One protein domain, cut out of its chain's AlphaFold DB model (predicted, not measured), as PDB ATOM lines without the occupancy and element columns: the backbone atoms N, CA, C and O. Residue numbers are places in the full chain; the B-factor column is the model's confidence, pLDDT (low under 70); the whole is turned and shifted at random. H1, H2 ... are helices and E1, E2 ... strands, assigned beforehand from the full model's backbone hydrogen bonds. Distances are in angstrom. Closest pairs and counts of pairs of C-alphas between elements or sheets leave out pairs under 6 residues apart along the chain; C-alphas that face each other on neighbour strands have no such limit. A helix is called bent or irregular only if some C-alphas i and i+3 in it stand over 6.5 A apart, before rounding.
ATOM      1  N   ALA A   2      70.248  -0.118   7.310       25.94
ATOM      2  CA  ALA A   2      69.165  -1.104   7.337       25.94
ATOM      3  C   ALA A   2      68.283  -1.089   8.602       25.94
ATOM      4  O   ALA A   2      68.793  -1.190   9.711       25.94
ATOM      5  N   THR A   3      66.965  -1.024   8.393       36.53
ATOM      6  CA  THR A   3      65.910  -1.312   9.375       36.53
ATOM      7  C   THR A   3      66.029  -2.766   9.819       36.53
ATOM      8  O   THR A   3      65.628  -3.682   9.100       36.53
ATOM      9  N   GLN A   4      66.636  -2.980  10.979       51.47
ATOM     10  CA  GLN A   4      66.648  -4.259  11.672       51.47
ATOM     11  C   GLN A   4      65.712  -4.087  12.861       51.47
ATOM     12  O   GLN A   4      65.982  -3.237  13.699       51.47
ATOM     13  N   HIS A   5      64.614  -4.841  12.927       60.66
ATOM     14  CA  HIS A   5      63.726  -4.801  14.086       60.66
ATOM     15  C   HIS A   5      64.524  -5.134  15.357       60.66
ATOM     16  O   HIS A   5      64.852  -6.293  15.614       60.66
ATOM     17  N   GLN A   6      64.831  -4.111  16.157       82.75
ATOM     18  CA  GLN A   6      65.580  -4.207  17.417       82.75
ATOM     19  C   GLN A   6      64.653  -4.565  18.585       82.75
ATOM     20  O   GLN A   6      64.873  -4.139  19.718       82.75
ATOM     21  N   LEU A   7      63.584  -5.323  18.321       86.75
ATOM     22  CA  LEU A   7      62.527  -5.573  19.296       86.75
ATOM     23  C   LEU A   7      63.094  -6.172  20.587       86.75
ATOM     24  O   LEU A   7      62.832  -5.640  21.659       86.75
ATOM     25  N   LEU A   8      63.923  -7.218  20.507       90.31
ATOM     26  CA  LEU A   8      64.513  -7.840  21.698       90.31
ATOM     27  C   LEU A   8      65.370  -6.848  22.494       90.31
ATOM     28  O   LEU A   8      65.186  -6.721  23.704       90.31
ATOM     29  N   SER A   9      66.251  -6.107  21.822       92.25
ATOM     30  CA  SER A   9      67.047  -5.042  22.441       92.25
ATOM     31  C   SER A   9      66.176  -3.984  23.123       92.25
ATOM     32  O   SER A   9      66.431  -3.605  24.266       92.25
ATOM     33  N   ALA A  10      65.098  -3.552  22.472       92.12
ATOM     34  CA  ALA A  10      64.161  -2.598  23.042       92.12
ATOM     35  C   ALA A  10      63.453  -3.173  24.282       92.12
ATOM     36  O   ALA A  10      63.369  -2.492  25.304       92.12
ATOM     37  N   LEU A  11      63.025  -4.442  24.249       92.75
ATOM     38  CA  LEU A  11      62.439  -5.135  25.404       92.75
ATOM     39  C   LEU A  11      63.423  -5.227  26.582       92.75
ATOM     40  O   LEU A  11      63.033  -5.015  27.730       92.75
ATOM     41  N   VAL A  12      64.710  -5.466  26.310       94.44
ATOM     42  CA  VAL A  12      65.754  -5.427  27.344       94.44
ATOM     43  C   VAL A  12      65.820  -4.041  27.986       94.44
ATOM     44  O   VAL A  12      65.790  -3.930  29.212       94.44
ATOM     45  N   VAL A  13      65.859  -2.976  27.180       94.00
ATOM     46  CA  VAL A  13      65.908  -1.592  27.679       94.00
ATOM     47  C   VAL A  13      64.657  -1.234  28.492       94.00
ATOM     48  O   VAL A  13      64.769  -0.561  29.519       94.00
ATOM     49  N   PHE A  14      63.484  -1.737  28.100       92.06
ATOM     50  CA  PHE A  14      62.243  -1.611  28.870       92.06
ATOM     51  C   PHE A  14      62.396  -2.135  30.304       92.06
ATOM     52  O   PHE A  14      62.107  -1.416  31.264       92.06
ATOM     53  N   ASP A  15      62.875  -3.368  30.465       93.50
ATOM     54  CA  ASP A  15      63.077  -3.963  31.789       93.50
ATOM     55  C   ASP A  15      64.183  -3.248  32.582       93.50
ATOM     56  O   ASP A  15      64.013  -2.984  33.775       93.50
ATOM     57  N   LEU A  16      65.279  -2.840  31.930       93.56
ATOM     58  CA  LEU A  16      66.348  -2.075  32.582       93.56
ATOM     59  C   LEU A  16      65.834  -0.751  33.156       93.56
ATOM     60  O   LEU A  16      66.091  -0.445  34.323       93.56
ATOM     61  N   PHE A  17      65.070   0.018  32.381       91.94
ATOM     62  CA  PHE A  17      64.474   1.252  32.885       91.94
ATOM     63  C   PHE A  17      63.451   0.995  33.988       91.94
ATOM     64  O   PHE A  17      63.388   1.759  34.956       91.94
ATOM     65  N   LYS A  18      62.682  -0.094  33.896       90.12
ATOM     66  CA  LYS A  18      61.747  -0.454  34.960       90.12
ATOM     67  C   LYS A  18      62.470  -0.783  36.269       90.12
ATOM     68  O   LYS A  18      62.037  -0.324  37.325       90.12
ATOM     69  N   LYS A  19      63.596  -1.503  36.208       90.62
ATOM     70  CA  LYS A  19      64.473  -1.790  37.362       90.62
ATOM     71  C   LYS A  19      65.098  -0.532  37.965       90.62
ATOM     72  O   LYS A  19      65.315  -0.485  39.170       90.62
ATOM     73  N   GLN A  20      65.323   0.503  37.156       91.06
ATOM     74  CA  GLN A  20      65.743   1.831  37.622       91.06
ATOM     75  C   GLN A  20      64.600   2.657  38.241       91.06
ATOM     76  O   GLN A  20      64.803   3.805  38.626       91.06
ATOM     77  N   GLY A  21      63.392   2.097  38.339       86.88
ATOM     78  CA  GLY A  21      62.241   2.749  38.957       86.88
ATOM     79  C   GLY A  21      61.424   3.631  38.014       86.88
ATOM     80  O   GLY A  21      60.438   4.214  38.467       86.88
ATOM     81  N   LYS A  22      61.761   3.707  36.714       87.44
ATOM     82  CA  LYS A  22      60.932   4.440  35.744       87.44
ATOM     83  C   LYS A  22      59.550   3.790  35.654       87.44
ATOM     84  O   LYS A  22      59.414   2.560  35.620       87.44
ATOM     85  N   GLN A  23      58.503   4.611  35.616       85.94
ATOM     86  CA  GLN A  23      57.166   4.101  35.334       85.94
ATOM     87  C   GLN A  23      57.042   3.798  33.846       85.94
ATOM     88  O   GLN A  23      57.714   4.410  33.019       85.94
ATOM     89  N   LEU A  24      56.134   2.888  33.491       84.19
ATOM     90  CA  LEU A  24      55.922   2.454  32.106       84.19
ATOM     91  C   LEU A  24      55.720   3.632  31.140       84.19
ATOM     92  O   LEU A  24      56.190   3.647  30.007       84.19
ATOM     93  N   SER A  25      55.060   4.663  31.646       83.31
ATOM     94  CA  SER A  25      54.758   5.875  30.915       83.31
ATOM     95  C   SER A  25      55.993   6.740  30.617       83.31
ATOM     96  O   SER A  25      56.027   7.414  29.597       83.31
ATOM     97  N   ASP A  26      57.001   6.698  31.489       87.25
ATOM     98  CA  ASP A  26      58.256   7.458  31.364       87.25
ATOM     99  C   ASP A  26      59.270   6.683  30.508       87.25
ATOM    100  O   ASP A  26      60.098   7.261  29.804       87.25
ATOM    101  N   ILE A  27      59.160   5.349  30.516       90.44
ATOM    102  CA  ILE A  27      59.857   4.480  29.566       90.44
ATOM    103  C   ILE A  27      59.421   4.840  28.144       90.44
ATOM    104  O   ILE A  27      60.272   5.123  27.307       90.44
ATOM    105  N   LEU A  28      58.108   4.930  27.886       91.25
ATOM    106  CA  LEU A  28      57.595   5.327  26.573       91.25
ATOM    107  C   LEU A  28      58.089   6.718  26.140       91.25
ATOM    108  O   LEU A  28      58.455   6.888  24.983       91.25
ATOM    109  N   GLU A  29      58.155   7.700  27.046       91.00
ATOM    110  CA  GLU A  29      58.748   9.011  26.719       91.00
ATOM    111  C   GLU A  29      60.198   8.898  26.278       91.00
ATOM    112  O   GLU A  29      60.591   9.568  25.328       91.00
ATOM    113  N   SER A  30      60.973   8.036  26.936       91.50
ATOM    114  CA  SER A  30      62.380   7.831  26.595       91.50
ATOM    115  C   SER A  30      62.513   7.314  25.151       91.50
ATOM    116  O   SER A  30      63.344   7.812  24.395       91.50
ATOM    117  N   PHE A  31      61.641   6.392  24.727       92.56
ATOM    118  CA  PHE A  31      61.597   5.903  23.341       92.56
ATOM    119  C   PHE A  31      61.082   6.948  22.341       92.56
ATOM    120  O   PHE A  31      61.581   7.012  21.220       92.56
ATOM    121  N   ILE A  32      60.125   7.797  22.727       92.19
ATOM    122  CA  ILE A  32      59.678   8.924  21.893       92.19
ATOM    123  C   ILE A  32      60.830   9.911  21.675       92.19
ATOM    124  O   ILE A  32      61.064  10.335  20.547       92.19
ATOM    125  N   ILE A  33      61.570  10.255  22.731       91.12
ATOM    126  CA  ILE A  33      62.744  11.128  22.628       91.12
ATOM    127  C   ILE A  33      63.778  10.508  21.696       91.12
ATOM    128  O   ILE A  33      64.227  11.190  20.776       91.12
ATOM    129  N   PHE A  34      64.073   9.215  21.872       91.62
ATOM    130  CA  PHE A  34      64.968   8.492  20.976       91.62
ATOM    131  C   PHE A  34      64.548   8.617  19.516       91.62
ATOM    132  O   PHE A  34      65.333   9.082  18.697       91.62
ATOM    133  N   ALA A  35      63.283   8.319  19.217       90.00
ATOM    134  CA  ALA A  35      62.732   8.430  17.872       90.00
ATOM    135  C   ALA A  35      62.902   9.830  17.270       90.00
ATOM    136  O   ALA A  35      63.247   9.983  16.098       90.00
ATOM    137  N   THR A  36      62.660  10.868  18.075       86.81
ATOM    138  CA  THR A  36      62.719  12.253  17.596       86.81
ATOM    139  C   THR A  36      64.133  12.745  17.327       86.81
ATOM    140  O   THR A  36      64.330  13.522  16.393       86.81
ATOM    141  N   GLN A  37      65.106  12.277  18.107       86.75
ATOM    142  CA  GLN A  37      66.502  12.688  17.985       86.75
ATOM    143  C   GLN A  37      67.257  11.858  16.946       86.75
ATOM    144  O   GLN A  37      67.977  12.431  16.132       86.75
ATOM    145  N   ASP A  38      67.028  10.544  16.883       85.31
ATOM    146  CA  ASP A  38      67.681   9.657  15.910       85.31
ATOM    147  C   ASP A  38      67.316  10.019  14.455       85.31
ATOM    148  O   ASP A  38      68.176  10.065  13.574       85.31
ATOM    149  N   LYS A  39      66.052  10.395  14.195       82.31
ATOM    150  CA  LYS A  39      65.629  10.940  12.888       82.31
ATOM    151  C   LYS A  39      65.974  12.413  12.676       82.31
ATOM    152  O   LYS A  39      65.688  12.932  11.596       82.31
ATOM    153  N   ALA A  40      66.537  13.089  13.679       83.56
ATOM    154  CA  ALA A  40      66.767  14.531  13.685       83.56
ATOM    155  C   ALA A  40      65.507  15.336  13.297       83.56
ATOM    156  O   ALA A  40      65.547  16.239  12.452       83.56
ATOM    157  N   PHE A  41      64.352  14.999  13.883       82.69
ATOM    158  CA  PHE A  41      63.106  15.697  13.579       82.69
ATOM    159  C   PHE A  41      63.142  17.141  14.090       82.69
ATOM    160  O   PHE A  41      63.095  17.399  15.290       82.69
ATOM    161  N   ILE A  42      63.092  18.099  13.162       86.31
ATOM    162  CA  ILE A  42      62.863  19.520  13.485       86.31
ATOM    163  C   ILE A  42      61.450  19.715  14.065       86.31
ATOM    164  O   ILE A  42      61.214  20.545  14.940       86.31
ATOM    165  N   SER A  43      60.483  18.958  13.542       90.62
ATOM    166  CA  SER A  43      59.112  18.898  14.042       90.62
ATOM    167  C   SER A  43      58.472  17.573  13.637       90.62
ATOM    168  O   SER A  43      58.849  17.013  12.608       90.62
ATOM    169  N   PHE A  44      57.508  17.091  14.415       93.75
ATOM    170  CA  PHE A  44      56.913  15.769  14.216       93.75
ATOM    171  C   PHE A  44      55.457  15.696  14.696       93.75
ATOM    172  O   PHE A  44      54.951  16.575  15.397       93.75
ATOM    173  N   THR A  45      54.772  14.627  14.318       92.81
ATOM    174  CA  THR A  45      53.405  14.283  14.711       92.81
ATOM    175  C   THR A  45      53.383  12.949  15.447       92.81
ATOM    176  O   THR A  45      54.288  12.132  15.320       92.81
ATOM    177  N   HIS A  46      52.303  12.693  16.185       90.19
ATOM    178  CA  HIS A  46      52.064  11.398  16.827       90.19
ATOM    179  C   HIS A  46      52.060  10.214  15.838       90.19
ATOM    180  O   HIS A  46      52.416   9.111  16.235       90.19
ATOM    181  N   ILE A  47      51.692  10.441  14.568       90.25
ATOM    182  CA  ILE A  47      51.734   9.426  13.505       90.25
ATOM    183  C   ILE A  47      53.187   9.137  13.118       90.25
ATOM    184  O   ILE A  47      53.613   7.996  13.227       90.25
ATOM    185  N   GLU A  48      53.972  10.168  12.787       92.25
ATOM    186  CA  GLU A  48      55.395  10.017  12.428       92.25
ATOM    187  C   GLU A  48      56.209   9.363  13.560       92.25
ATOM    188  O   GLU A  48      57.064   8.517  13.308       92.25
ATOM    189  N   THR A  49      55.923   9.711  14.820       92.19
ATOM    190  CA  THR A  49      56.530   9.042  15.981       92.19
ATOM    191  C   THR A  49      56.148   7.566  16.043       92.19
ATOM    192  O   THR A  49      57.004   6.725  16.307       92.19
ATOM    193  N   ASN A  50      54.874   7.238  15.823       90.56
ATOM    194  CA  ASN A  50      54.401   5.861  15.883       90.56
ATOM    195  C   ASN A  50      54.993   5.003  14.757       90.56
ATOM    196  O   ASN A  50      55.415   3.880  15.012       90.56
ATOM    197  N   ASP A  51      55.067   5.553  13.544       90.44
ATOM    198  CA  ASP A  51      55.663   4.884  12.388       90.44
ATOM    199  C   ASP A  51      57.147   4.599  12.637       90.44
ATOM    200  O   ASP A  51      57.590   3.473  12.436       90.44
ATOM    201  N   TYR A  52      57.896   5.557  13.199       91.19
ATOM    202  CA  TYR A  52      59.287   5.310  13.585       91.19
ATOM    203  C   TYR A  52      59.418   4.175  14.605       91.19
ATOM    204  O   TYR A  52      60.222   3.264  14.423       91.19
ATOM    205  N   LEU A  53      58.643   4.226  15.694       91.00
ATOM    206  CA  LEU A  53      58.716   3.210  16.749       91.00
ATOM    207  C   LEU A  53      58.368   1.817  16.209       91.00
ATOM    208  O   LEU A  53      58.946   0.819  16.646       91.00
ATOM    209  N   LYS A  54      57.448   1.753  15.248       89.38
ATOM    210  CA  LYS A  54      57.099   0.519  14.556       89.38
ATOM    211  C   LYS A  54      58.228   0.035  13.650       89.38
ATOM    212  O   LYS A  54      58.596  -1.132  13.733       89.38
ATOM    213  N   ASP A  55      58.781   0.905  12.816       88.88
ATOM    214  CA  ASP A  55      59.806   0.527  11.843       88.88
ATOM    215  C   ASP A  55      61.112   0.099  12.533       88.88
ATOM    216  O   ASP A  55      61.697  -0.928  12.179       88.88
ATOM    217  N   GLU A  56      61.536   0.839  13.561       88.38
ATOM    218  CA  GLU A  56      62.800   0.594  14.264       88.38
ATOM    219  C   GLU A  56      62.687  -0.555  15.281       88.38
ATOM    220  O   GLU A  56      63.522  -1.463  15.318       88.38
ATOM    221  N   PHE A  57      61.621  -0.567  16.090       87.81
ATOM    222  CA  PHE A  57      61.496  -1.488  17.227       87.81
ATOM    223  C   PHE A  57      60.403  -2.545  17.072       87.81
ATOM    224  O   PHE A  57      60.275  -3.404  17.941       87.81
ATOM    225  N   GLY A  58      59.597  -2.509  16.010       85.12
ATOM    226  CA  GLY A  58      58.441  -3.401  15.864       85.12
ATOM    227  C   GLY A  58      57.300  -3.080  16.836       85.12
ATOM    228  O   GLY A  58      56.454  -3.932  17.104       85.12
ATOM    229  N   PHE A  59      57.273  -1.873  17.414       87.12
ATOM    230  CA  PHE A  59      56.258  -1.492  18.391       87.12
ATOM    231  C   PHE A  59      54.911  -1.172  17.735       87.12
ATOM    232  O   PHE A  59      54.750  -0.195  17.011       87.12
ATOM    233  N   GLU A  60      53.897  -1.962  18.073       84.12
ATOM    234  CA  GLU A  60      52.503  -1.774  17.675       84.12
ATOM    235  C   GLU A  60      51.712  -1.061  18.777       84.12
ATOM    236  O   GLU A  60      50.775  -1.607  19.364       84.12
ATOM    237  N   ILE A  61      52.113   0.168  19.097       84.56
ATOM    238  CA  ILE A  61      51.444   0.966  20.126       84.56
ATOM    239  C   ILE A  61      50.248   1.695  19.491       84.56
ATOM    240  O   ILE A  61      50.371   2.253  18.399       84.56
ATOM    241  N   PRO A  62      49.070   1.731  20.143       84.75
ATOM    242  CA  PRO A  62      47.957   2.516  19.634       84.75
ATOM    243  C   PRO A  62      48.329   4.000  19.547       84.75
ATOM    244  O   PRO A  62      48.800   4.594  20.520       84.75
ATOM    245  N   THR A  63      48.058   4.631  18.404       84.94
ATOM    246  CA  THR A  63      48.471   6.018  18.128       84.94
ATOM    247  C   THR A  63      47.898   7.018  19.143       84.94
ATOM    248  O   THR A  63      48.514   8.042  19.433       84.94
ATOM    249  N   SER A  64      46.755   6.700  19.761       81.81
ATOM    250  CA  SER A  64      46.165   7.495  20.841       81.81
ATOM    251  C   SER A  64      46.966   7.458  22.154       81.81
ATOM    252  O   SER A  64      46.933   8.460  22.869       81.81
ATOM    253  N   VAL A  65      47.732   6.390  22.469       84.19
ATOM    254  CA  VAL A  65      48.707   6.421  23.593       84.19
ATOM    255  C   VAL A  65      49.749   7.486  23.303       84.19
ATOM    256  O   VAL A  65      50.034   8.326  24.154       84.19
ATOM    257  N   ILE A  66      50.324   7.430  22.095       88.50
ATOM    258  CA  ILE A  66      51.420   8.302  21.682       88.50
ATOM    259  C   ILE A  66      50.948   9.753  21.741       88.50
ATOM    260  O   ILE A  66      51.596  10.588  22.365       88.50
ATOM    261  N   GLU A  67      49.764  10.046  21.198       88.06
ATOM    262  CA  GLU A  67      49.182  11.387  21.245       88.06
ATOM    263  C   GLU A  67      48.955  11.885  22.685       88.06
ATOM    264  O   GLU A  67      49.319  13.017  23.019       88.06
ATOM    265  N   GLN A  68      48.378  11.054  23.561       87.75
ATOM    266  CA  GLN A  68      48.174  11.416  24.967       87.75
ATOM    267  C   GLN A  68      49.502  11.663  25.687       87.75
ATOM    268  O   GLN A  68      49.612  12.621  26.461       87.75
ATOM    269  N   ARG A  69      50.522  10.842  25.412       89.94
ATOM    270  CA  ARG A  69      51.840  11.011  26.021       89.94
ATOM    271  C   ARG A  69      52.519  12.283  25.538       89.94
ATOM    272  O   ARG A  69      52.975  13.048  26.378       89.94
ATOM    273  N   LEU A  70      52.488  12.576  24.241       92.25
ATOM    274  CA  LEU A  70      53.023  13.825  23.694       92.25
ATOM    275  C   LEU A  70      52.348  15.054  24.319       92.25
ATOM    276  O   LEU A  70      53.031  15.982  24.747       92.25
ATOM    277  N   LYS A  71      51.020  15.040  24.496       90.88
ATOM    278  CA  LYS A  71      50.308  16.112  25.221       90.88
ATOM    279  C   LYS A  71      50.802  16.272  26.662       90.88
ATOM    280  O   LYS A  71      50.894  17.396  27.155       90.88
ATOM    281  N   LYS A  72      51.113  15.172  27.353       90.31
ATOM    282  CA  LYS A  72      51.679  15.208  28.708       90.31
ATOM    283  C   LYS A  72      53.123  15.726  28.711       90.31
ATOM    284  O   LYS A  72      53.449  16.550  29.558       90.31
ATOM    285  N   MET A  73      53.941  15.335  27.736       91.25
ATOM    286  CA  MET A  73      55.304  15.848  27.553       91.25
ATOM    287  C   MET A  73      55.319  17.364  27.321       91.25
ATOM    288  O   MET A  73      56.162  18.051  27.896       91.25
ATOM    289  N   VAL A  74      54.354  17.900  26.558       92.38
ATOM    290  CA  VAL A  74      54.166  19.355  26.391       92.38
ATOM    291  C   VAL A  74      53.866  20.026  27.729       92.38
ATOM    292  O   VAL A  74      54.503  21.014  28.080       92.38
ATOM    293  N   LYS A  75      52.932  19.472  28.516       90.12
ATOM    294  CA  LYS A  75      52.606  20.002  29.856       90.12
ATOM    295  C   LYS A  75      53.808  19.990  30.803       90.12
ATOM    296  O   LYS A  75      53.920  20.878  31.639       90.12
ATOM    297  N   ASN A  76      54.687  19.003  30.658       87.75
ATOM    298  CA  ASN A  76      55.901  18.856  31.458       87.75
ATOM    299  C   ASN A  76      57.092  19.675  30.917       87.75
ATOM    300  O   ASN A  76      58.170  19.614  31.500       87.75
ATOM    301  N   GLY A  77      56.932  20.414  29.812       87.12
ATOM    302  CA  GLY A  77      57.994  21.236  29.218       87.12
ATOM    303  C   GLY A  77      59.116  20.450  28.527       87.12
ATOM    304  O   GLY A  77      60.177  21.010  28.250       87.12
ATOM    305  N   ILE A  78      58.903  19.160  28.247       86.81
ATOM    306  CA  ILE A  78      59.892  18.282  27.594       86.81
ATOM    307  C   ILE A  78      59.949  18.560  26.086       86.81
ATOM    308  O   ILE A  78      61.014  18.521  25.478       86.81
ATOM    309  N   ILE A  79      58.797  18.857  25.486       90.88
ATOM    310  CA  ILE A  79      58.640  19.217  24.071       90.88
ATOM    311  C   ILE A  79      57.696  20.414  23.967       90.88
ATOM    312  O   ILE A  79      56.958  20.716  24.907       90.88
ATOM    313  N   THR A  80      57.668  21.076  22.816       92.12
ATOM    314  CA  THR A  80      56.709  22.154  22.535       92.12
ATOM    315  C   THR A  80      55.688  21.718  21.488       92.12
ATOM    316  O   THR A  80      55.901  20.748  20.762       92.12
ATOM    317  N   TYR A  81      54.543  22.404  21.438       94.44
ATOM    318  CA  TYR A  81      53.498  22.174  20.439       94.44
ATOM    319  C   TYR A  81      53.174  23.475  19.710       94.44
ATOM    320  O   TYR A  81      52.812  24.469  20.339       94.44
ATOM    321  N   ASN A  82      53.280  23.449  18.385       93.06
ATOM    322  CA  ASN A  82      52.918  24.558  17.518       93.06
ATOM    323  C   ASN A  82      51.490  24.343  16.994       93.06
ATOM    324  O   ASN A  82      51.228  23.404  16.241       93.06
ATOM    325  N   ALA A  83      50.563  25.214  17.401       90.25
ATOM    326  CA  ALA A  83      49.150  25.101  17.042       90.25
ATOM    327  C   ALA A  83      48.877  25.379  15.552       90.25
ATOM    328  O   ALA A  83      47.962  24.775  14.988       90.25
ATOM    329  N   ASP A  84      49.682  26.233  14.911       90.50
ATOM    330  CA  ASP A  84      49.511  26.620  13.506       90.50
ATOM    331  C   ASP A  84      49.875  25.465  12.570       90.50
ATOM    332  O   ASP A  84      49.157  25.165  11.616       90.50
ATOM    333  N   THR A  85      50.972  24.768  12.874       90.75
ATOM    334  CA  THR A  85      51.436  23.613  12.089       90.75
ATOM    335  C   THR A  85      50.888  22.282  12.599       90.75
ATOM    336  O   THR A  85      50.998  21.272  11.907       90.75
ATOM    337  N   ARG A  86      50.281  22.272  13.793       90.25
ATOM    338  CA  ARG A  86      49.819  21.080  14.527       90.25
ATOM    339  C   ARG A  86      50.923  20.045  14.766       90.25
ATOM    340  O   ARG A  86      50.641  18.846  14.811       90.25
ATOM    341  N   LYS A  87      52.166  20.499  14.939       93.56
ATOM    342  CA  LYS A  87      53.340  19.644  15.159       93.56
ATOM    343  C   LYS A  87      53.981  19.875  16.523       93.56
ATOM    344  O   LYS A  87      53.881  20.953  17.106       93.56
ATOM    345  N   PHE A  88      54.656  18.843  17.008       93.44
ATOM    346  CA  PHE A  88      55.516  18.877  18.181       93.44
ATOM    347  C   PHE A  88      56.954  19.205  17.781       93.44
ATOM    348  O   PHE A  88      57.353  18.923  16.650       93.44
ATOM    349  N   GLN A  89      57.732  19.773  18.700       91.62
ATOM    350  CA  GLN A  89      59.162  20.026  18.510       91.62
ATOM    351  C   GLN A  89      59.949  19.612  19.759       91.62
ATOM    352  O   GLN A  89      59.496  19.900  20.875       91.62
ATOM    353  N   PRO A  90      61.100  18.937  19.602       86.56
ATOM    354  CA  PRO A  90      61.944  18.575  20.733       86.56
ATOM    355  C   PRO A  90      62.571  19.821  21.380       86.56
ATOM    356  O   PRO A  90      62.773  20.838  20.720       86.56
ATOM    357  N   ASN A  91      62.855  19.747  22.682       82.56
ATOM    358  CA  ASN A  91      63.583  20.777  23.434       82.56
ATOM    359  C   ASN A  91      65.058  20.364  23.620       82.56
ATOM    360  O   ASN A  91      65.375  19.179  23.528       82.56
ATOM    361  N   ASP A  92      65.942  21.301  23.964       75.12
ATOM    362  CA  ASP A  92      67.389  21.073  24.115       75.12
ATOM    363  C   ASP A  92      67.726  19.998  25.169       75.12
ATOM    364  O   ASP A  92      68.664  19.217  25.003       75.12
ATOM    365  N   ASN A  93      66.908  19.879  26.225       72.12
ATOM    366  CA  ASN A  93      67.059  18.852  27.268       72.12
ATOM    367  C   ASN A  93      66.863  17.408  26.759       72.12
ATOM    368  O   ASN A  93      67.208  16.457  27.464       72.12
ATOM    369  N   ALA A  94      66.310  17.222  25.558       73.75
ATOM    370  CA  ALA A  94      66.113  15.902  24.969       73.75
ATOM    371  C   ALA A  94      67.439  15.225  24.572       73.75
ATOM    372  O   ALA A  94      67.491  13.998  24.532       73.75
ATOM    373  N   ASN A  95      68.514  15.990  24.344       76.44
ATOM    374  CA  ASN A  95      69.798  15.448  23.884       76.44
ATOM    375  C   ASN A  95      70.469  14.550  24.934       76.44
ATOM    376  O   ASN A  95      70.885  13.440  24.622       76.44
ATOM    377  N   THR A  96      70.505  14.970  26.201       79.50
ATOM    378  CA  THR A  96      71.097  14.150  27.274       79.50
ATOM    379  C   THR A  96      70.309  12.858  27.501       79.50
ATOM    380  O   THR A  96      70.889  11.800  27.730       79.50
ATOM    381  N   GLN A  97      68.977  12.922  27.415       83.38
ATOM    382  CA  GLN A  97      68.125  11.736  27.558       83.38
ATOM    383  C   GLN A  97      68.274  10.782  26.368       83.38
ATOM    384  O   GLN A  97      68.212   9.568  26.556       83.38
ATOM    385  N   TYR A  98      68.496  11.325  25.169       87.12
ATOM    386  CA  TYR A  98      68.798  10.560  23.965       87.12
ATOM    387  C   TYR A  98      70.105   9.770  24.085       87.12
ATOM    388  O   TYR A  98      70.107   8.573  23.812       87.12
ATOM    389  N   GLU A  99      71.189  10.397  24.541       87.88
ATOM    390  CA  GLU A  99      72.481   9.716  24.700       87.88
ATOM    391  C   GLU A  99      72.378   8.537  25.684       87.88
ATOM    392  O   GLU A  99      72.842   7.437  25.382       87.88
ATOM    393  N   GLU A 100      71.684   8.727  26.815       89.00
ATOM    394  CA  GLU A 100      71.485   7.670  27.817       89.00
ATOM    395  C   GLU A 100      70.729   6.459  27.242       89.00
ATOM    396  O   GLU A 100      71.109   5.305  27.468       89.00
ATOM    397  N   ILE A 101      69.631   6.697  26.514       89.62
ATOM    398  CA  ILE A 101      68.855   5.598  25.931       89.62
ATOM    399  C   ILE A 101      69.597   4.954  24.757       89.62
ATOM    400  O   ILE A 101      69.574   3.729  24.641       89.62
ATOM    401  N   GLN A 102      70.301   5.737  23.939       91.38
ATOM    402  CA  GLN A 102      71.095   5.225  22.827       91.38
ATOM    403  C   GLN A 102      72.204   4.289  23.322       91.38
ATOM    404  O   GLN A 102      72.389   3.212  22.757       91.38
ATOM    405  N   GLU A 103      72.902   4.645  24.402       92.38
ATOM    406  CA  GLU A 103      73.917   3.779  25.012       92.38
ATOM    407  C   GLU A 103      73.309   2.445  25.469       92.38
ATOM    408  O   GLU A 103      73.836   1.373  25.157       92.38
ATOM    409  N   LYS A 104      72.153   2.488  26.144       93.38
ATOM    410  CA  LYS A 104      71.454   1.278  26.605       93.38
ATOM    411  C   LYS A 104      70.972   0.402  25.452       93.38
ATOM    412  O   LYS A 104      71.104  -0.817  25.545       93.38
ATOM    413  N   ILE A 105      70.433   1.000  24.390       92.50
ATOM    414  CA  ILE A 105      70.015   0.279  23.179       92.50
ATOM    415  C   ILE A 105      71.230  -0.386  22.535       92.50
ATOM    416  O   ILE A 105      71.200  -1.586  22.278       92.50
ATOM    417  N   ASN A 106      72.328   0.347  22.354       92.25
ATOM    418  CA  ASN A 106      73.548  -0.194  21.761       92.25
ATOM    419  C   ASN A 106      74.114  -1.364  22.571       92.25
ATOM    420  O   ASN A 106      74.499  -2.374  21.983       92.25
ATOM    421  N   GLN A 107      74.126  -1.262  23.903       93.38
ATOM    422  CA  GLN A 107      74.542  -2.369  24.763       93.38
ATOM    423  C   GLN A 107      73.606  -3.576  24.615       93.38
ATOM    424  O   GLN A 107      74.075  -4.698  24.425       93.38
ATOM    425  N   ALA A 108      72.291  -3.346  24.635       93.94
ATOM    426  CA  ALA A 108      71.303  -4.405  24.465       93.94
ATOM    427  C   ALA A 108      71.437  -5.111  23.104       93.94
ATOM    428  O   ALA A 108      71.321  -6.333  23.055       93.94
ATOM    429  N   ILE A 109      71.780  -4.383  22.036       92.44
ATOM    430  CA  ILE A 109      72.056  -4.949  20.706       92.44
ATOM    431  C   ILE A 109      73.262  -5.890  20.739       92.44
ATOM    432  O   ILE A 109      73.234  -6.943  20.096       92.44
ATOM    433  N   GLN A 110      74.329  -5.547  21.465       92.75
ATOM    434  CA  GLN A 110      75.484  -6.446  21.589       92.75
ATOM    435  C   GLN A 110      75.121  -7.710  22.374       92.75
ATOM    436  O   GLN A 110      75.443  -8.820  21.945       92.75
ATOM    437  N   ASP A 111      74.394  -7.554  23.479       92.25
ATOM    438  CA  ASP A 111      73.948  -8.677  24.302       92.25
ATOM    439  C   ASP A 111      72.979  -9.596  23.531       92.25
ATOM    440  O   ASP A 111      73.043 -10.824  23.645       92.25
ATOM    441  N   GLU A 112      72.103  -9.009  22.712       91.81
ATOM    442  CA  GLU A 112      71.187  -9.718  21.823       91.81
ATOM    443  C   GLU A 112      71.946 -10.528  20.768       91.81
ATOM    444  O   GLU A 112      71.640 -11.703  20.569       91.81
ATOM    445  N   LYS A 113      72.969  -9.951  20.123       91.25
ATOM    446  CA  LYS A 113      73.796 -10.678  19.142       91.25
ATOM    447  C   LYS A 113      74.423 -11.926  19.754       91.25
ATOM    448  O   LYS A 113      74.288 -13.011  19.190       91.25
ATOM    449  N   ILE A 114      75.009 -11.799  20.945       92.06
ATOM    450  CA  ILE A 114      75.594 -12.933  21.678       92.06
ATOM    451  C   ILE A 114      74.526 -13.997  21.977       92.06
ATOM    452  O   ILE A 114      74.786 -15.199  21.874       92.06
ATOM    453  N   LEU A 115      73.317 -13.577  22.358       92.06
ATOM    454  CA  LEU A 115      72.208 -14.489  22.625       92.06
ATOM    455  C   LEU A 115      71.772 -15.246  21.360       92.06
ATOM    456  O   LEU A 115      71.608 -16.468  21.407       92.06
ATOM    457  N   ILE A 116      71.613 -14.542  20.238       90.75
ATOM    458  CA  ILE A 116      71.204 -15.122  18.954       90.75
ATOM    459  C   ILE A 116      72.273 -16.080  18.415       90.75
ATOM    460  O   ILE A 116      71.930 -17.160  17.936       90.75
ATOM    461  N   GLU A 117      73.561 -15.760  18.547       90.44
ATOM    462  CA  GLU A 117      74.657 -16.666  18.173       90.44
ATOM    463  C   GLU A 117      74.656 -17.959  19.002       90.44
ATOM    464  O   GLU A 117      74.814 -19.064  18.461       90.44
ATOM    465  N   LYS A 118      74.411 -17.850  20.314       91.12
ATOM    466  CA  LYS A 118      74.239 -19.020  21.187       91.12
ATOM    467  C   LYS A 118      73.028 -19.851  20.776       91.12
ATOM    468  O   LYS A 118      73.123 -21.077  20.744       91.12
ATOM    469  N   LEU A 119      71.914 -19.205  20.438       90.12
ATOM    470  CA  LEU A 119      70.703 -19.893  20.001       90.12
ATOM    471  C   LEU A 119      70.899 -20.601  18.654       90.12
ATOM    472  O   LEU A 119      70.512 -21.760  18.524       90.12
ATOM    473  N   LYS A 120      71.556 -19.955  17.682       89.31
ATOM    474  CA  LYS A 120      71.946 -20.576  16.403       89.31
ATOM    475  C   LYS A 120      72.747 -21.852  16.630       89.31
ATOM    476  O   LYS A 120      72.414 -22.905  16.088       89.31
ATOM    477  N   SER A 121      73.764 -21.759  17.486       87.62
ATOM    478  CA  SER A 121      74.624 -22.890  17.845       87.62
ATOM    479  C   SER A 121      73.837 -24.008  18.536       87.62
ATOM    480  O   SER A 121      74.097 -25.184  18.301       87.62
ATOM    481  N   HIS A 122      72.853 -23.646  19.366       86.00
ATOM    482  CA  HIS A 122      71.993 -24.598  20.065       86.00
ATOM    483  C   HIS A 122      71.053 -25.351  19.127       86.00
ATOM    484  O   HIS A 122      70.931 -26.569  19.241       86.00
ATOM    485  N   CYS A 123      70.402 -24.638  18.208       81.88
ATOM    486  CA  CYS A 123      69.439 -25.250  17.301       81.88
ATOM    487  C   CYS A 123      70.128 -26.083  16.208       81.88
ATOM    488  O   CYS A 123      69.468 -26.879  15.563       81.88
ATOM    489  N   GLN A 124      71.441 -25.918  15.983       70.88
ATOM    490  CA  GLN A 124      72.162 -26.511  14.840       70.88
ATOM    491  C   GLN A 124      71.548 -26.118  13.482       70.88
ATOM    492  O   GLN A 124      71.716 -26.808  12.478       70.88
ATOM    493  N   LEU A 125      70.823 -24.998  13.448       61.62
ATOM    494  CA  LEU A 125      70.063 -24.547  12.289       61.62
ATOM    495  C   LEU A 125      70.771 -23.377  11.605       61.62
ATOM    496  O   LEU A 125      71.190 -22.424  12.261       61.62
ATOM    497  N   SER A 126      70.798 -23.384  10.269       65.88
ATOM    498  CA  SER A 126      71.131 -22.206   9.450       65.88
ATOM    499  C   SER A 126      69.929 -21.257   9.329       65.88
ATOM    500  O   SER A 126      69.583 -20.809   8.236       65.88
ATOM    501  N   LEU A 127      69.215 -21.029  10.432       72.94
ATOM    502  CA  LEU A 127      68.062 -20.139  10.428       72.94
ATOM    503  C   LEU A 127      68.511 -18.682  10.347       72.94
ATOM    504  O   LEU A 127      69.511 -18.279  10.951       72.94
ATOM    505  N   ASP A 128      67.721 -17.903   9.612       84.38
ATOM    506  CA  ASP A 128      67.822 -16.452   9.594       84.38
ATOM    507  C   ASP A 128      67.655 -15.893  11.016       84.38
ATOM    508  O   ASP A 128      66.856 -16.392  11.815       84.38
ATOM    509  N   GLU A 129      68.425 -14.859  11.353       85.06
ATOM    510  CA  GLU A 129      68.393 -14.293  12.701       85.06
ATOM    511  C   GLU A 129      67.045 -13.686  13.062       85.06
ATOM    512  O   GLU A 129      66.655 -13.746  14.223       85.06
ATOM    513  N   ASN A 130      66.324 -13.119  12.095       83.25
ATOM    514  CA  ASN A 130      65.017 -12.528  12.352       83.25
ATOM    515  C   ASN A 130      63.999 -13.610  12.714       83.25
ATOM    516  O   ASN A 130      63.247 -13.423  13.663       83.25
ATOM    517  N   ILE A 131      64.072 -14.784  12.078       85.00
ATOM    518  CA  ILE A 131      63.235 -15.937  12.454       85.00
ATOM    519  C   ILE A 131      63.542 -16.379  13.891       85.00
ATOM    520  O   ILE A 131      62.642 -16.743  14.644       85.00
ATOM    521  N   LEU A 132      64.811 -16.354  14.305       88.00
ATOM    522  CA  LEU A 132      65.183 -16.691  15.682       88.00
ATOM    523  C   LEU A 132      64.682 -15.652  16.688       88.00
ATOM    524  O   LEU A 132      64.219 -16.030  17.763       88.00
ATOM    525  N   ARG A 133      64.732 -14.362  16.333       87.50
ATOM    526  CA  ARG A 133      64.156 -13.281  17.146       87.50
ATOM    527  C   ARG A 133      62.654 -13.470  17.323       87.50
ATOM    528  O   ARG A 133      62.186 -13.470  18.458       87.50
ATOM    529  N   GLU A 134      61.926 -13.693  16.232       85.38
ATOM    530  CA  GLU A 134      60.481 -13.950  16.246       85.38
ATOM    531  C   GLU A 134      60.138 -15.159  17.115       85.38
ATOM    532  O   GLU A 134      59.290 -15.061  17.994       85.38
ATOM    533  N   LYS A 135      60.873 -16.268  16.978       87.69
ATOM    534  CA  LYS A 135      60.668 -17.462  17.810       87.69
ATOM    535  C   LYS A 135      60.857 -17.209  19.310       87.69
ATOM    536  O   LYS A 135      60.128 -17.788  20.112       87.69
ATOM    537  N   ILE A 136      61.825 -16.376  19.707       89.12
ATOM    538  CA  ILE A 136      62.005 -15.984  21.118       89.12
ATOM    539  C   ILE A 136      60.806 -15.158  21.597       89.12
ATOM    540  O   ILE A 136      60.295 -15.393  22.693       89.12
ATOM    541  N   VAL A 137      60.360 -14.195  20.787       85.62
ATOM    542  CA  VAL A 137      59.199 -13.347  21.095       85.62
ATOM    543  C   VAL A 137      57.943 -14.207  21.243       85.62
ATOM    544  O   VAL A 137      57.284 -14.138  22.277       85.62
ATOM    545  N   ASP A 138      57.659 -15.075  20.272       85.38
ATOM    546  CA  ASP A 138      56.505 -15.976  20.276       85.38
ATOM    547  C   ASP A 138      56.503 -16.920  21.479       85.38
ATOM    548  O   ASP A 138      55.448 -17.147  22.078       85.38
ATOM    549  N   TYR A 139      57.678 -17.429  21.867       88.31
ATOM    550  CA  TYR A 139      57.831 -18.257  23.062       88.31
ATOM    551  C   TYR A 139      57.405 -17.501  24.325       88.31
ATOM    552  O   TYR A 139      56.577 -17.996  25.089       88.31
ATOM    553  N   PHE A 140      57.910 -16.281  24.538       86.44
ATOM    554  CA  PHE A 140      57.549 -15.503  25.727       86.44
ATOM    555  C   PHE A 140      56.115 -14.954  25.689       86.44
ATOM    556  O   PHE A 140      55.541 -14.687  26.744       86.44
ATOM    557  N   LEU A 141      55.512 -14.818  24.505       80.31
ATOM    558  CA  LEU A 141      54.084 -14.523  24.362       80.31
ATOM    559  C   LEU A 141      53.190 -15.761  24.547       80.31
ATOM    560  O   LEU A 141      51.970 -15.614  24.603       80.31
ATOM    561  N   GLY A 142      53.766 -16.966  24.621       80.12
ATOM    562  CA  GLY A 142      53.013 -18.220  24.673       80.12
ATOM    563  C   GLY A 142      52.238 -18.520  23.385       80.12
ATOM    564  O   GLY A 142      51.252 -19.251  23.425       80.12
ATOM    565  N   LEU A 143      52.646 -17.934  22.251       77.50
ATOM    566  CA  LEU A 143      51.976 -18.110  20.958       77.50
ATOM    567  C   LEU A 143      52.375 -19.412  20.267       77.50
ATOM    568  O   LEU A 143      51.587 -19.962  19.499       77.50
ATOM    569  N   GLN A 144      53.586 -19.903  20.532       75.81
ATOM    570  CA  GLN A 144      54.082 -21.151  19.967       75.81
ATOM    571  C   GLN A 144      54.833 -21.977  21.004       75.81
ATOM    572  O   GLN A 144      55.693 -21.469  21.725       75.81
ATOM    573  N   ASP A 145      54.549 -23.277  21.012       72.81
ATOM    574  CA  ASP A 145      55.361 -24.257  21.720       72.81
ATOM    575  C   ASP A 145      56.470 -24.749  20.783       72.81
ATOM    576  O   ASP A 145      56.243 -25.532  19.857       72.81
ATOM    577  N   ASN A 146      57.679 -24.227  20.987       81.31
ATOM    578  CA  ASN A 146      58.868 -24.665  20.275       81.31
ATOM    579  C   ASN A 146      59.831 -25.327  21.264       81.31
ATOM    580  O   ASN A 146      60.500 -24.645  22.042       81.31
ATOM    581  N   GLN A 147      59.929 -26.659  21.205       85.75
ATOM    582  CA  GLN A 147      60.759 -27.441  22.125       85.75
ATOM    583  C   GLN A 147      62.239 -27.037  22.107       85.75
ATOM    584  O   GLN A 147      62.887 -27.071  23.151       85.75
ATOM    585  N   GLU A 148      62.786 -26.631  20.958       87.50
ATOM    586  CA  GLU A 148      64.184 -26.193  20.860       87.50
ATOM    587  C   GLU A 148      64.398 -24.868  21.593       87.50
ATOM    588  O   GLU A 148      65.340 -24.743  22.378       87.50
ATOM    589  N   ILE A 149      63.489 -23.904  21.403       89.88
ATOM    590  CA  ILE A 149      63.522 -22.625  22.123       89.88
ATOM    591  C   ILE A 149      63.312 -22.852  23.618       89.88
ATOM    592  O   ILE A 149      64.058 -22.305  24.425       89.88
ATOM    593  N   ASN A 150      62.364 -23.708  24.002       89.38
ATOM    594  CA  ASN A 150      62.121 -24.038  25.401       89.38
ATOM    595  C   ASN A 150      63.370 -24.645  26.064       89.38
ATOM    596  O   ASN A 150      63.814 -24.185  27.115       89.38
ATOM    597  N   ASN A 151      63.994 -25.630  25.413       90.19
ATOM    598  CA  ASN A 151      65.232 -26.247  25.890       90.19
ATOM    599  C   ASN A 151      66.374 -25.232  25.993       90.19
ATOM    600  O   ASN A 151      67.150 -25.269  26.952       90.19
ATOM    601  N   PHE A 152      66.477 -24.323  25.023       92.56
ATOM    602  CA  PHE A 152      67.448 -23.240  25.053       92.56
ATOM    603  C   PHE A 152      67.217 -22.303  26.242       92.56
ATOM    604  O   PHE A 152      68.165 -22.029  26.981       92.56
ATOM    605  N   VAL A 153      65.980 -21.846  26.454       91.62
ATOM    606  CA  VAL A 153      65.621 -20.932  27.547       91.62
ATOM    607  C   VAL A 153      65.881 -21.580  28.903       91.62
ATOM    608  O   VAL A 153      66.524 -20.962  29.745       91.62
ATOM    609  N   ILE A 154      65.488 -22.842  29.100       89.88
ATOM    610  CA  ILE A 154      65.731 -23.572  30.356       89.88
ATOM    611  C   ILE A 154      67.236 -23.679  30.644       89.88
ATOM    612  O   ILE A 154      67.680 -23.362  31.751       89.88
ATOM    613  N   LYS A 155      68.040 -24.067  29.643       92.69
ATOM    614  CA  LYS A 155      69.506 -24.183  29.778       92.69
ATOM    615  C   LYS A 155      70.202 -22.845  30.031       92.69
ATOM    616  O   LYS A 155      71.306 -22.836  30.563       92.69
ATOM    617  N   ASN A 156      69.577 -21.737  29.639       91.62
ATOM    618  CA  ASN A 156      70.114 -20.385  29.771       91.62
ATOM    619  C   ASN A 156      69.257 -19.524  30.712       91.62
ATOM    620  O   ASN A 156      69.220 -18.309  30.558       91.62
ATOM    621  N   SER A 157      68.581 -20.129  31.689       86.56
ATOM    622  CA  SER A 157      67.675 -19.435  32.619       86.56
ATOM    623  C   SER A 157      68.360 -18.325  33.432       86.56
ATOM    624  O   SER A 157      67.743 -17.305  33.728       86.56
ATOM    625  N   GLU A 158      69.658 -18.470  33.702       88.31
ATOM    626  CA  GLU A 158      70.486 -17.454  34.370       88.31
ATOM    627  C   GLU A 158      70.964 -16.322  33.434       88.31
ATOM    628  O   GLU A 158      71.595 -15.359  33.876       88.31
ATOM    629  N   ASN A 159      70.688 -16.407  32.128       92.12
ATOM    630  CA  ASN A 159      71.056 -15.365  31.176       92.12
ATOM    631  C   ASN A 159      70.218 -14.099  31.421       92.12
ATOM    632  O   ASN A 159      68.995 -14.085  31.252       92.12
ATOM    633  N   SER A 160      70.893 -13.007  31.782       92.06
ATOM    634  CA  SER A 160      70.249 -11.728  32.078       92.06
ATOM    635  C   SER A 160      69.452 -11.182  30.897       92.06
ATOM    636  O   SER A 160      68.360 -10.671  31.119       92.06
ATOM    637  N   THR A 161      69.948 -11.314  29.666       93.25
ATOM    638  CA  THR A 161      69.269 -10.841  28.453       93.25
ATOM    639  C   THR A 161      67.939 -11.556  28.248       93.25
ATOM    640  O   THR A 161      66.931 -10.883  28.069       93.25
ATOM    641  N   LEU A 162      67.891 -12.889  28.372       92.75
ATOM    642  CA  LEU A 162      66.633 -13.649  28.283       92.75
ATOM    643  C   LEU A 162      65.627 -13.224  29.351       92.75
ATOM    644  O   LEU A 162      64.454 -13.010  29.050       92.75
ATOM    645  N   ARG A 163      66.089 -13.052  30.592       91.75
ATOM    646  CA  ARG A 163      65.230 -12.581  31.682       91.75
ATOM    647  C   ARG A 163      64.711 -11.165  31.425       91.75
ATOM    648  O   ARG A 163      63.539 -10.894  31.666       91.75
ATOM    649  N   ASN A 164      65.564 -10.275  30.923       94.12
ATOM    650  CA  ASN A 164      65.184  -8.902  30.607       94.12
ATOM    651  C   ASN A 164      64.198  -8.855  29.426       94.12
ATOM    652  O   ASN A 164      63.234  -8.104  29.492       94.12
ATOM    653  N   VAL A 165      64.379  -9.689  28.392       92.44
ATOM    654  CA  VAL A 165      63.410  -9.848  27.290       92.44
ATOM    655  C   VAL A 165      62.059 -10.323  27.827       92.44
ATOM    656  O   VAL A 165      61.038  -9.709  27.521       92.44
ATOM    657  N   SER A 166      62.055 -11.370  28.659       90.62
ATOM    658  CA  SER A 166      60.840 -11.917  29.275       90.62
ATOM    659  C   SER A 166      60.083 -10.862  30.086       90.62
ATOM    660  O   SER A 166      58.896 -10.638  29.880       90.62
ATOM    661  N   ASN A 167      60.765 -10.122  30.958       90.12
ATOM    662  CA  ASN A 167      60.122  -9.044  31.711       90.12
ATOM    663  C   ASN A 167      59.672  -7.890  30.800       90.12
ATOM    664  O   ASN A 167      58.581  -7.339  30.962       90.12
ATOM    665  N   GLY A 168      60.514  -7.525  29.833       90.50
ATOM    666  CA  GLY A 168      60.270  -6.450  28.882       90.50
ATOM    667  C   GLY A 168      59.012  -6.680  28.059       90.50
ATOM    668  O   GLY A 168      58.231  -5.748  27.868       90.50
ATOM    669  N   ILE A 169      58.759  -7.921  27.625       88.94
ATOM    670  CA  ILE A 169      57.581  -8.254  26.816       88.94
ATOM    671  C   ILE A 169      56.277  -8.054  27.589       88.94
ATOM    672  O   ILE A 169      55.283  -7.593  27.025       88.94
ATOM    673  N   ILE A 170      56.283  -8.334  28.895       84.75
ATOM    674  CA  ILE A 170      55.133  -8.120  29.779       84.75
ATOM    675  C   ILE A 170      54.844  -6.617  29.883       84.75
ATOM    676  O   ILE A 170      53.696  -6.190  29.751       84.75
ATOM    677  N   LEU A 171      55.891  -5.801  30.054       84.44
ATOM    678  CA  LEU A 171      55.779  -4.341  30.120       84.44
ATOM    679  C   LEU A 171      55.279  -3.743  28.798       84.44
ATOM    680  O   LEU A 171      54.354  -2.930  28.798       84.44
ATOM    681  N   TYR A 172      55.861  -4.165  27.674       84.75
ATOM    682  CA  TYR A 172      55.465  -3.725  26.337       84.75
ATOM    683  C   TYR A 172      54.003  -4.077  26.033       84.75
ATOM    684  O   TYR A 172      53.242  -3.213  25.590       84.75
ATOM    685  N   ASN A 173      53.563  -5.298  26.353       81.06
ATOM    686  CA  ASN A 173      52.153  -5.668  26.232       81.06
ATOM    687  C   ASN A 173      51.259  -4.781  27.107       81.06
ATOM    688  O   ASN A 173      50.203  -4.339  26.654       81.06
ATOM    689  N   GLY A 174      51.705  -4.441  28.319       75.81
ATOM    690  CA  GLY A 174      51.035  -3.459  29.169       75.81
ATOM    691  C   GLY A 174      50.780  -2.124  28.456       75.81
ATOM    692  O   GLY A 174      49.668  -1.608  28.532       75.81
ATOM    693  N   LEU A 175      51.760  -1.599  27.706       75.06
ATOM    694  CA  LEU A 175      51.597  -0.379  26.897       75.06
ATOM    695  C   LEU A 175      50.652  -0.570  25.715       75.06
ATOM    696  O   LEU A 175      49.785   0.274  25.483       75.06
ATOM    697  N   ARG A 176      50.816  -1.669  24.971       74.56
ATOM    698  CA  ARG A 176      50.002  -1.977  23.789       74.56
ATOM    699  C   ARG A 176      48.514  -2.002  24.132       74.56
ATOM    700  O   ARG A 176      47.700  -1.455  23.392       74.56
ATOM    701  N   TYR A 177      48.165  -2.556  25.291       66.12
ATOM    702  CA  TYR A 177      46.780  -2.620  25.750       66.12
ATOM    703  C   TYR A 177      46.342  -1.420  26.609       66.12
ATOM    704  O   TYR A 177      45.155  -1.297  26.903       66.12
ATOM    705  N   HIS A 178      47.238  -0.494  26.970       56.38
ATOM    706  CA  HIS A 178      46.952   0.608  27.902       56.38
ATOM    707  C   HIS A 178      45.782   1.506  27.458       56.38
ATOM    708  O   HIS A 178      44.956   1.888  28.287       56.38
ATOM    709  N   THR A 179      45.632   1.782  26.152       49.00
ATOM    710  CA  THR A 179      44.515   2.620  25.643       49.00
ATOM    711  C   THR A 179      43.140   2.007  25.789       49.00
ATOM    712  O   THR A 179      42.154   2.744  25.801       49.00
ATOM    713  N   LEU A 180      43.046   0.680  25.903       47.31
ATOM    714  CA  LEU A 180      41.762   0.035  26.150       47.31
ATOM    715  C   LEU A 180      41.266   0.327  27.572       47.31
ATOM    716  O   LEU A 180      40.056   0.300  27.796       47.31
ATOM    717  N   TYR A 181      42.175   0.644  28.504       46.03
ATOM    718  CA  TYR A 181      41.891   0.680  29.938       46.03
ATOM    719  C   TYR A 181      42.010   2.067  30.582       46.03
ATOM    720  O   TYR A 181      41.304   2.322  31.550       46.03
ATOM    721  N   ASP A 182      42.804   2.996  30.038       47.12
ATOM    722  CA  ASP A 182      43.055   4.297  30.693       47.12
ATOM    723  C   ASP A 182      41.822   5.211  30.808       47.12
ATOM    724  O   ASP A 182      41.758   6.077  31.676       47.12
ATOM    725  N   ASN A 183      40.804   4.988  29.969       46.31
ATOM    726  CA  ASN A 183      39.546   5.743  30.000       46.31
ATOM    727  C   ASN A 183      38.313   4.880  30.300       46.31
ATOM    728  O   ASN A 183      37.188   5.389  30.280       46.31
ATOM    729  N   LYS A 184      38.486   3.585  30.589       49.06
ATOM    730  CA  LYS A 184      37.377   2.715  30.975       49.06
ATOM    731  C   LYS A 184      37.482   2.420  32.461       49.06
ATOM    732  O   LYS A 184      38.462   1.850  32.922       49.06
ATOM    733  N   ARG A 185      36.436   2.777  33.216       60.38
ATOM    734  CA  ARG A 185      36.205   2.170  34.535       60.38
ATOM    735  C   ARG A 185      36.358   0.664  34.360       60.38
ATOM    736  O   ARG A 185      35.739   0.129  33.443       60.38
TER     737      ARG A 185
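This is residues 2 to 185 of the 247 residues of an uncharacterized protein of Helicobacter bilis (UniProt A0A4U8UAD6). A long helix, H5, runs along one side of a body of shorter, mostly crossed helices, with H1 near the middle, H2, H3, H4 and the small hairpin of E1 and E2 toward one end, and H6 and H7 toward the other. H8 runs back from the H7 end, crosses H1 and meets H4 with its far end. The printed part has 184 residues, with the order H1, H2, H3, H4, E1, E2, H5, H6, H7, H8; it is mostly helix, and its two strands form an antiparallel sheet. It is compact, with a radius of gyration of the C-alphas of 17.4 A, and only just elongated, spanning 58 by 38 by 28 A.

H1, residues 7 to 19, touches H2, residues 24 to 38, with its residues 14 to 18 alone; the closest C-alphas, of Phe 17 and Ile 27, are 6.5 A apart. H2 touches H3, residues 46 to 57, about perpendicular at 88 degrees, with Ala 35 and Tyr 52 closest, their C-alphas 6.3 A apart. H3 touches H4, residues 63 to 75, with its residues 46 to 50 alone; the C-alphas of His 46 and Glu 67 are closest, at 5.3 A. E1, residues 79 to 82, and E2, residues 87 to 90, form a hairpin, with N 80 and O 89 within hydrogen-bond range at 2.9 A. H5, residues 94 to 123, touches H1 at a steep tilt of 59 degrees; the closest C-alphas, of Ser 9 and Ala 108, are 4.8 A apart. H6, residues 129 to 140, touches H7, residues 147 to 155; the closest C-alphas, of Ile 136 and Ile 149, are 6.9 A apart. H8, residues 160 to 181, touches H1 about perpendicular at 87 degrees, the C-alphas of Leu 11 and Gly 168 closest at 4.3 A. H8 is irregular, with C-alphas 176 and 179 7.4 A apart. Every O i to N i+4 pair is within hydrogen-bond range in H1 to H7, and 14 of 18 are in H8.

H1 begins at C-alpha 7, (62.527, -5.573, 19.296), and H2 is 21.3 A long. H5 runs 42.0 A, from C-alpha 94 at (66.113, 15.902, 24.969) to C-alpha 123 at (69.439, -25.250, 17.301). H8 is 31.0 A long and ends at C-alpha 181, (41.891, 0.680, 29.938).

The two C-alphas farthest apart, of Asp 84 and Gln 124, are 57.8 A apart. The printed part has no cut and no long link. Confidence is low, with pLDDT under 70, in residues 2 to 5, 125 to 126 and 177 to 185.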